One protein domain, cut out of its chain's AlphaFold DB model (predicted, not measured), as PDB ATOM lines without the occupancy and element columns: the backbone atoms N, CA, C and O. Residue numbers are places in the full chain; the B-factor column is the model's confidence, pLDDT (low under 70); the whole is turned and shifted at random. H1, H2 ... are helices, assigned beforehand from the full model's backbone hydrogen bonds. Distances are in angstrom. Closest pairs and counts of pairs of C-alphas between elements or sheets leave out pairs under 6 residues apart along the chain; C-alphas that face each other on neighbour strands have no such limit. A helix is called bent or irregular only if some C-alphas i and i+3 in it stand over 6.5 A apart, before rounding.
ATOM      1  N   THR A  46     -33.029  25.822  15.084       87.69
ATOM      2  CA  THR A  46     -33.303  27.221  15.440       87.69
ATOM      3  C   THR A  46     -34.493  27.791  14.675       87.69
ATOM      4  O   THR A  46     -35.302  28.527  15.240       87.69
ATOM      5  N   ASP A  47     -34.648  27.396  13.416       91.56
ATOM      6  CA  ASP A  47     -35.751  27.769  12.543       91.56
ATOM      7  C   ASP A  47     -37.069  27.094  12.960       91.56
ATOM      8  O   ASP A  47     -38.153  27.659  12.787       91.56
ATOM      9  N   ARG A  48     -36.996  25.883  13.533       89.75
ATOM     10  CA  ARG A  48     -38.163  25.105  13.990       89.75
ATOM     11  C   ARG A  48     -38.946  25.778  15.112       89.75
ATOM     12  O   ARG A  48     -40.171  25.664  15.134       89.75
ATOM     13  N   ASP A  49     -38.260  26.509  15.982       86.94
ATOM     14  CA  ASP A  49     -38.869  27.267  17.080       86.94
ATOM     15  C   ASP A  49     -39.105  28.749  16.720       86.94
ATOM     16  O   ASP A  49     -39.586  29.536  17.544       86.94
ATOM     17  N   PHE A  50     -38.808  29.149  15.478       88.62
ATOM     18  CA  PHE A  50     -38.910  30.528  15.014       88.62
ATOM     19  C   PHE A  50     -40.229  30.814  14.277       88.62
ATOM     20  O   PHE A  50     -40.469  30.373  13.154       88.62
ATOM     21  N   PHE A  51     -41.085  31.636  14.894       90.19
ATOM     22  CA  PHE A  51     -42.379  32.052  14.338       90.19
ATOM     23  C   PHE A  51     -42.491  33.580  14.311       90.19
ATOM     24  O   PHE A  51     -43.079  34.162  15.218       90.19
ATOM     25  N   PRO A  52     -41.972  34.273  13.281       88.31
ATOM     26  CA  PRO A  52     -41.898  35.736  13.287       88.31
ATOM     27  C   PRO A  52     -43.275  36.413  13.274       88.31
ATOM     28  O   PRO A  52     -43.404  37.574  13.659       88.31
ATOM     29  N   CYS A  53     -44.324  35.706  12.835       89.06
ATOM     30  CA  CYS A  53     -45.688  36.214  12.841       89.06
ATOM     31  C   CYS A  53     -46.563  35.481  13.870       89.06
ATOM     32  O   CYS A  53     -46.628  34.249  13.835       89.06
ATOM     33  N   PRO A  54     -47.375  36.199  14.673       84.88
ATOM     34  CA  PRO A  54     -48.341  35.575  15.576       84.88
ATOM     35  C   PRO A  54     -49.359  34.680  14.854       84.88
ATOM     36  O   PRO A  54     -49.913  33.775  15.459       84.88
ATOM     37  N   CYS A  55     -49.611  34.851  13.552       87.56
ATOM     38  CA  CYS A  55     -50.542  33.961  12.850       87.56
ATOM     39  C   CYS A  55     -50.099  32.480  12.832       87.56
ATOM     40  O   CYS A  55     -50.951  31.608  12.646       87.56
ATOM     41  N   GLY A  56     -48.813  32.201  13.087       87.81
ATOM     42  CA  GLY A  56     -48.221  30.862  13.045       87.81
ATOM     43  C   GLY A  56     -47.570  30.518  11.704       87.81
ATOM     44  O   GLY A  56     -47.262  29.359  11.463       87.81
ATOM     45  N   TYR A  57     -47.379  31.504  10.819       92.50
ATOM     46  CA  TYR A  57     -46.657  31.306   9.564       92.50
ATOM     47  C   TYR A  57     -45.153  31.209   9.833       92.50
ATOM     48  O   TYR A  57     -44.547  32.168  10.319       92.50
ATOM     49  N   GLN A  58     -44.581  30.047   9.523       92.94
ATOM     50  CA  GLN A  58     -43.177  29.718   9.750       92.94
ATOM     51  C   GLN A  58     -42.360  29.881   8.468       92.94
ATOM     52  O   GLN A  58     -42.801  29.509   7.380       92.94
ATOM     53  N   VAL A  59     -41.162  30.442   8.608       93.69
ATOM     54  CA  VAL A  59     -40.161  30.622   7.550       93.69
ATOM     55  C   VAL A  59     -38.776  30.477   8.175       93.69
ATOM     56  O   VAL A  59     -38.627  30.758   9.361       93.69
ATOM     57  N   CYS A  60     -37.764  30.091   7.396       95.62
ATOM     58  CA  CYS A  60     -36.384  30.096   7.886       95.62
ATOM     59  C   CYS A  60     -35.877  31.526   8.145       95.62
ATOM     60  O   CYS A  60     -36.389  32.508   7.583       95.62
ATOM     61  N   LEU A  61     -34.828  31.640   8.958       92.94
ATOM     62  CA  LEU A  61     -34.250  32.913   9.378       92.94
ATOM     63  C   LEU A  61     -33.731  33.749   8.195       92.94
ATOM     64  O   LEU A  61     -33.937  34.965   8.152       92.94
ATOM     65  N   PHE A  62     -33.143  33.104   7.181       95.25
ATOM     66  CA  PHE A  62     -32.660  33.782   5.971       95.25
ATOM     67  C   PHE A  62     -33.797  34.407   5.159       95.25
ATOM     68  O   PHE A  62     -33.710  35.563   4.739       95.25
ATOM     69  N   CYS A  63     -34.898  33.675   4.974       95.94
ATOM     70  CA  CYS A  63     -36.078  34.200   4.295       95.94
ATOM     71  C   CYS A  63     -36.731  35.334   5.087       95.94
ATOM     72  O   CYS A  63     -37.152  36.324   4.494       95.94
ATOM     73  N   TYR A  64     -36.770  35.244   6.417       93.56
ATOM     74  CA  TYR A  64     -37.244  36.344   7.253       93.56
ATOM     75  C   TYR A  64     -36.382  37.608   7.116       93.56
ATOM     76  O   TYR A  64     -36.926  38.700   6.936       93.56
ATOM     77  N   GLN A  65     -35.052  37.479   7.130       92.62
ATOM     78  CA  GLN A  65     -34.146  38.613   6.921       92.62
ATOM     79  C   GLN A  65     -34.356  39.250   5.543       92.62
ATOM     80  O   GLN A  65     -34.414  40.473   5.420       92.62
ATOM     81  N   ARG A  66     -34.536  38.422   4.508       94.94
ATOM     82  CA  ARG A  66     -34.842  38.893   3.158       94.94
ATOM     83  C   ARG A  66     -36.185  39.621   3.094       94.94
ATOM     84  O   ARG A  66     -36.263  40.689   2.499       94.94
ATOM     85  N   LEU A  67     -37.224  39.096   3.748       93.31
ATOM     86  CA  LEU A  67     -38.539  39.743   3.845       93.31
ATOM     87  C   LEU A  67     -38.489  41.098   4.562       93.31
ATOM     88  O   LEU A  67     -39.270  41.983   4.222       93.31
ATOM     89  N   GLN A  68     -37.598  41.270   5.541       90.06
ATOM     90  CA  GLN A  68     -37.392  42.560   6.205       90.06
ATOM     91  C   GLN A  68     -36.614  43.561   5.347       90.06
ATOM     92  O   GLN A  68     -36.928  44.746   5.380       90.06
ATOM     93  N   ASN A  69     -35.603  43.099   4.609       90.31
ATOM     94  CA  ASN A  69     -34.669  43.987   3.914       90.31
ATOM     95  C   ASN A  69     -35.109  44.331   2.484       90.31
ATOM     96  O   ASN A  69     -34.926  45.462   2.041       90.31
ATOM     97  N   GLU A  70     -35.641  43.354   1.746       93.12
ATOM     98  CA  GLU A  70     -35.984  43.487   0.322       93.12
ATOM     99  C   GLU A  70     -37.489  43.681   0.084       93.12
ATOM    100  O   GLU A  70     -37.890  44.130  -0.989       93.12
ATOM    101  N   TYR A  71     -38.329  43.356   1.069       91.31
ATOM    102  CA  TYR A  71     -39.787  43.436   0.964       91.31
ATOM    103  C   TYR A  71     -40.375  44.322   2.072       91.31
ATOM    104  O   TYR A  71     -39.672  44.862   2.917       91.31
ATOM    105  N   ASN A  72     -41.701  44.475   2.086       90.94
ATOM    106  CA  ASN A  72     -42.429  45.322   3.035       90.94
ATOM    107  C   ASN A  72     -42.549  44.723   4.446       90.94
ATOM    108  O   ASN A  72     -43.583  44.935   5.080       90.94
ATOM    109  N   ASN A  73     -41.593  43.904   4.906       91.06
ATOM    110  CA  ASN A  73     -41.583  43.328   6.257       91.06
ATOM    111  C   ASN A  73     -42.947  42.740   6.691       91.06
ATOM    112  O   ASN A  73     -43.355  42.858   7.845       91.06
ATOM    113  N   THR A  74     -43.671  42.121   5.752       92.62
ATOM    114  CA  THR A  74     -45.040  41.611   5.931       92.62
ATOM    115  C   THR A  74     -45.086  40.093   5.825       92.62
ATOM    116  O   THR A  74     -44.382  39.474   5.030       92.62
ATOM    117  N   CYS A  75     -45.948  39.481   6.634       93.62
ATOM    118  CA  CYS A  75     -46.187  38.047   6.628       93.62
ATOM    119  C   CYS A  75     -46.872  37.604   5.318       93.62
ATOM    120  O   CYS A  75     -47.949  38.120   5.006       93.62
ATOM    121  N   PRO A  76     -46.339  36.608   4.585       94.56
ATOM    122  CA  PRO A  76     -46.966  36.090   3.365       94.56
ATOM    123  C   PRO A  76     -48.349  35.465   3.593       94.56
ATOM    124  O   PRO A  76     -49.216  35.550   2.727       94.56
ATOM    125  N   GLY A  77     -48.572  34.862   4.767       92.94
ATOM    126  CA  GLY A  77     -49.836  34.207   5.100       92.94
ATOM    127  C   GLY A  77     -50.951  35.188   5.468       92.94
ATOM    128  O   GLY A  77     -52.028  35.161   4.880       92.94
ATOM    129  N   CYS A  78     -50.707  36.069   6.443       93.94
ATOM    130  CA  CYS A  78     -51.748  36.942   7.007       93.94
ATOM    131  C   CYS A  78     -51.618  38.426   6.635       93.94
ATOM    132  O   CYS A  78     -52.466  39.221   7.037       93.94
ATOM    133  N   ARG A  79     -50.567  38.818   5.897       92.44
ATOM    134  CA  ARG A  79     -50.275  40.201   5.466       92.44
ATOM    135  C   ARG A  79     -50.051  41.214   6.598       92.44
ATOM    136  O   ARG A  79     -49.983  42.411   6.337       92.44
ATOM    137  N   GLN A  80     -49.903  40.761   7.843       88.81
ATOM    138  CA  GLN A  80     -49.526  41.623   8.967       88.81
ATOM    139  C   GLN A  80     -48.035  41.957   8.902       88.81
ATOM    140  O   GLN A  80     -47.226  41.093   8.562       88.81
ATOM    141  N   GLN A  81     -47.671  43.195   9.239       89.25
ATOM    142  CA  GLN A  81     -46.266  43.561   9.405       89.25
ATOM    143  C   GLN A  81     -45.670  42.777  10.574       89.25
ATOM    144  O   GLN A  81     -46.312  42.628  11.617       89.25
ATOM    145  N   TYR A  82     -44.453  42.268  10.395       86.44
ATOM    146  CA  TYR A  82     -43.683  41.713  11.498       86.44
ATOM    147  C   TYR A  82     -43.436  42.839  12.502       86.44
ATOM    148  O   TYR A  82     -42.890  43.882  12.149       86.44
ATOM    149  N   GLY A  83     -43.929  42.662  13.726       73.38
ATOM    150  CA  GLY A  83     -43.741  43.642  14.787       73.38
ATOM    151  C   GLY A  83     -42.305  43.605  15.298       73.38
ATOM    152  O   GLY A  83     -41.706  42.540  15.390       73.38
ATOM    153  N   ASN A  84     -41.789  44.763  15.699       62.75
ATOM    154  CA  ASN A  84     -40.487  44.900  16.370       62.75
ATOM    155  C   ASN A  84     -40.472  44.219  17.753       62.75
ATOM    156  O   ASN A  84     -39.436  44.145  18.408       62.75
ATOM    157  N   ASP A  85     -41.646  43.805  18.224       64.75
ATOM    158  CA  ASP A  85     -41.878  43.312  19.566       64.75
ATOM    159  C   ASP A  85     -41.942  41.780  19.564       64.75
ATOM    160  O   ASP A  85     -42.999  41.163  19.392       64.75
ATOM    161  N   LEU A  86     -40.774  41.162  19.736       67.88
ATOM    162  CA  LEU A  86     -40.643  39.718  19.929       67.88
ATOM    163  C   LEU A  86     -41.455  39.231  21.145       67.88
ATOM    164  O   LEU A  86     -41.894  38.077  21.163       67.88
ATOM    165  N   ASP A  87     -41.743  40.101  22.121       67.12
ATOM    166  CA  ASP A  87     -42.593  39.751  23.258       67.12
ATOM    167  C   ASP A  87     -44.051  39.557  22.823       67.12
ATOM    168  O   ASP A  87     -44.725  38.643  23.309       67.12
ATOM    169  N   ALA A  88     -44.541  40.326  21.845       64.06
ATOM    170  CA  ALA A  88     -45.881  40.140  21.283       64.06
ATOM    171  C   ALA A  88     -46.023  38.790  20.554       64.06
ATOM    172  O   ALA A  88     -47.080  38.147  20.622       64.06
ATOM    173  N   VAL A  89     -44.953  38.334  19.894       72.38
ATOM    174  CA  VAL A  89     -44.876  37.011  19.256       72.38
ATOM    175  C   VAL A  89     -44.936  35.911  20.314       72.38
ATOM    176  O   VAL A  89     -45.816  35.047  20.256       72.38
ATOM    177  N   ARG A  90     -44.071  35.986  21.332       77.69
ATOM    178  CA  ARG A  90     -44.031  35.024  22.442       77.69
ATOM    179  C   ARG A  90     -45.385  34.902  23.146       77.69
ATOM    180  O   ARG A  90     -45.897  33.798  23.330       77.69
ATOM    181  N   GLN A  91     -46.025  36.030  23.452       77.88
ATOM    182  CA  GLN A  91     -47.351  36.063  24.075       77.88
ATOM    183  C   GLN A  91     -48.448  35.446  23.196       77.88
ATOM    184  O   GLN A  91     -49.440  34.923  23.711       77.88
ATOM    185  N   HIS A  92     -48.344  35.523  21.866       77.00
ATOM    186  CA  HIS A  92     -49.312  34.863  20.990       77.00
ATOM    187  C   HIS A  92     -49.161  33.339  21.027       77.00
ATOM    188  O   HIS A  92     -50.169  32.636  21.135       77.00
ATOM    189  N   ILE A  93     -47.922  32.841  20.992       84.44
ATOM    190  CA  ILE A  93     -47.621  31.406  21.080       84.44
ATOM    191  C   ILE A  93     -48.152  30.846  22.402       84.44
ATOM    192  O   ILE A  93     -48.928  29.890  22.406       84.44
ATOM    193  N   GLU A  94     -47.836  31.505  23.521       87.56
ATOM    194  CA  GLU A  94     -48.314  31.108  24.849       87.56
ATOM    195  C   GLU A  94     -49.851  31.091  24.927       87.56
ATOM    196  O   GLU A  94     -50.441  30.134  25.438       87.56
ATOM    197  N   ARG A  95     -50.528  32.104  24.364       87.88
ATOM    198  CA  ARG A  95     -52.000  32.140  24.301       87.88
ATOM    199  C   ARG A  95     -52.574  30.991  23.479       87.88
ATOM    200  O   ARG A  95     -53.528  30.362  23.935       87.88
ATOM    201  N   LYS A  96     -52.001  30.683  22.311       84.69
ATOM    202  CA  LYS A  96     -52.456  29.557  21.484       84.69
ATOM    203  C   LYS A  96     -52.216  28.211  22.154       84.69
ATOM    204  O   LYS A  96     -53.119  27.382  22.130       84.69
ATOM    205  N   HIS A  97     -51.069  28.004  22.799       93.00
ATOM    206  CA  HIS A  97     -50.801  26.779  23.561       93.00
ATOM    207  C   HIS A  97     -51.804  26.612  24.702       93.00
ATOM    208  O   HIS A  97     -52.395  25.546  24.860       93.00
ATOM    209  N   LYS A  98     -52.076  27.686  25.452       92.44
ATOM    210  CA  LYS A  98     -53.083  27.675  26.518       92.44
ATOM    211  C   LYS A  98     -54.491  27.409  25.981       92.44
ATOM    212  O   LYS A  98     -55.255  26.687  26.618       92.44
ATOM    213  N   GLN A  99     -54.835  27.956  24.815       91.12
ATOM    214  CA  GLN A  99     -56.129  27.722  24.173       91.12
ATOM    215  C   GLN A  99     -56.277  26.271  23.698       91.12
ATOM    216  O   GLN A  99     -57.295  25.657  23.997       91.12
ATOM    217  N   GLN A 100     -55.252  25.695  23.064       88.69
ATOM    218  CA  GLN A 100     -55.235  24.281  22.672       88.69
ATOM    219  C   GLN A 100     -55.328  23.353  23.891       88.69
ATOM    220  O   GLN A 100     -56.119  22.414  23.902       88.69
ATOM    221  N   GLN A 101     -54.585  23.640  24.966       91.38
ATOM    222  CA  GLN A 101     -54.679  22.879  26.217       91.38
ATOM    223  C   GLN A 101     -56.078  22.965  26.839       91.38
ATOM    224  O   GLN A 101     -56.606  21.960  27.327       91.38
ATOM    225  N   HIS A 102     -56.693  24.151  26.818       93.75
ATOM    226  CA  HIS A 102     -58.061  24.326  27.288       93.75
ATOM    227  C   HIS A 102     -59.047  23.527  26.431       93.75
ATOM    228  O   HIS A 102     -59.889  22.830  26.987       93.75
ATOM    229  N   GLU A 103     -58.904  23.554  25.107       91.94
ATOM    230  CA  GLU A 103     -59.743  22.798  24.174       91.94
ATOM    231  C   GLU A 103     -59.646  21.285  24.412       91.94
ATOM    232  O   GLU A 103     -60.676  20.634  24.585       91.94
ATOM    233  N   VAL A 104     -58.434  20.732  24.546       91.81
ATOM    234  CA  VAL A 104     -58.224  19.310  24.878       91.81
ATOM    235  C   VAL A 104     -58.845  18.961  26.234       91.81
ATOM    236  O   VAL A 104     -59.515  17.936  26.370       91.81
ATOM    237  N   THR A 105     -58.680  19.827  27.239       92.62
ATOM    238  CA  THR A 105     -59.255  19.621  28.579       92.62
ATOM    239  C   THR A 105     -60.784  19.639  28.542       92.62
ATOM    240  O   THR A 105     -61.437  18.806  29.173       92.62
ATOM    241  N   VAL A 106     -61.376  20.575  27.800       93.38
ATOM    242  CA  VAL A 106     -62.828  20.680  27.629       93.38
ATOM    243  C   VAL A 106     -63.364  19.482  26.848       93.38
ATOM    244  O   VAL A 106     -64.362  18.891  27.267       93.38
ATOM    245  N   ALA A 107     -62.683  19.060  25.781       89.62
ATOM    246  CA  ALA A 107     -63.040  17.874  25.011       89.62
ATOM    247  C   ALA A 107     -63.019  16.610  25.887       89.62
ATOM    248  O   ALA A 107     -63.991  15.853  25.896       89.62
ATOM    249  N   ALA A 108     -61.979  16.427  26.708       88.81
ATOM    250  CA  ALA A 108     -61.880  15.306  27.642       88.81
ATOM    251  C   ALA A 108     -63.008  15.309  28.692       88.81
ATOM    252  O   ALA A 108     -63.619  14.271  28.952       88.81
ATOM    253  N   ARG A 109     -63.346  16.473  29.271       88.31
ATOM    254  CA  ARG A 109     -64.447  16.592  30.251       88.31
ATOM    255  C   ARG A 109     -65.819  16.344  29.622       88.31
ATOM    256  O   ARG A 109     -66.653  15.697  30.248       88.31
ATOM    257  N   THR A 110     -66.041  16.810  28.395       85.12
ATOM    258  CA  THR A 110     -67.298  16.604  27.650       85.12
ATOM    259  C   THR A 110     -67.470  15.138  27.226       85.12
ATOM    260  O   THR A 110     -68.570  14.582  27.274       85.12
ATOM    261  N   ALA A 111     -66.371  14.459  26.879       81.25
ATOM    262  CA  ALA A 111     -66.369  13.015  26.653       81.25
ATOM    263  C   ALA A 111     -66.648  12.222  27.947       81.25
ATOM    264  O   ALA A 111     -67.346  11.211  27.917       81.25
ATOM    265  N   ALA A 112     -66.153  12.680  29.100       79.00
ATOM    266  CA  ALA A 112     -66.418  12.029  30.384       79.00
ATOM    267  C   ALA A 112     -67.876  12.209  30.859       79.00
ATOM    268  O   ALA A 112     -68.488  11.260  31.349       79.00
ATOM    269  N   SER A 113     -68.465  13.399  30.686       76.94
ATOM    270  CA  SER A 113     -69.853  13.668  31.091       76.94
ATOM    271  C   SER A 113     -70.889  12.923  30.240       76.94
ATOM    272  O   SER A 113     -71.911  12.487  30.768       76.94
ATOM    273  N   SER A 114     -70.615  12.704  28.951       71.00
ATOM    274  CA  SER A 114     -71.471  11.890  28.074       71.00
ATOM    275  C   SER A 114     -71.475  10.399  28.447       71.00
ATOM    276  O   SER A 114     -72.522   9.761  28.359       71.00
TER     277      SER A 114
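AT A GLANCE: This is residues 46 to 114 of the 206 residues of the protein "RING/Ubox like zinc-binding domain-containing protein" of Scenedesmus sp. NREL 46B-D3 (UniProt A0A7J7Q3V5). One long helix, H2, sticks out of a small head of loops and one short helix, H1, as an arm; H2 begins in the head, and its residues 97 to 114 stand free beyond it. The head itself is compact and made largely of two long stretches with no named element, residues 46 to 60 and residues 70 to 85. The printed part has 69 residues with two named helices, H1 and then H2, and no named strand; the class is all helix. The whole is only just loose, close to extended, with a radius of gyration of the C-alphas of 16.0 A, and it spans 55 by 20 by 20 A, a rod in outline whose length comes from the arm.

HOW THE PARTS SIT: H2, residues 86 to 114, is the longest helix, with 29 residues. H1, residues 61 to 69, is apart from H2, with no C-alpha of the one within 8 A of the other. The 16 residues between them make a long link. In H1 and H2 every O i to N i+4 pair is within hydrogen-bond range.

IN THESE COORDINATES: H2 measures 42.3 A from C-alpha 86 at (-40.643, 39.718, 19.929) to C-alpha 114 at (-71.471, 11.890, 28.074). H1 measures 12.4 A and begins with C-alpha 61 at (-34.250, 32.913, 9.378). Neither helix is bent.

THE WHOLE: The two C-alphas farthest apart are those of Glu 70 and Ser 114, 55.0 A. Without residues 97 to 114, the other 51 residues span 31 by 22 by 18 A, with a radius of gyration of 10.3 A. The printed part has no cut. The mean pLDDT of the printed part is 87.1, and residues 84 to 88 are under 70.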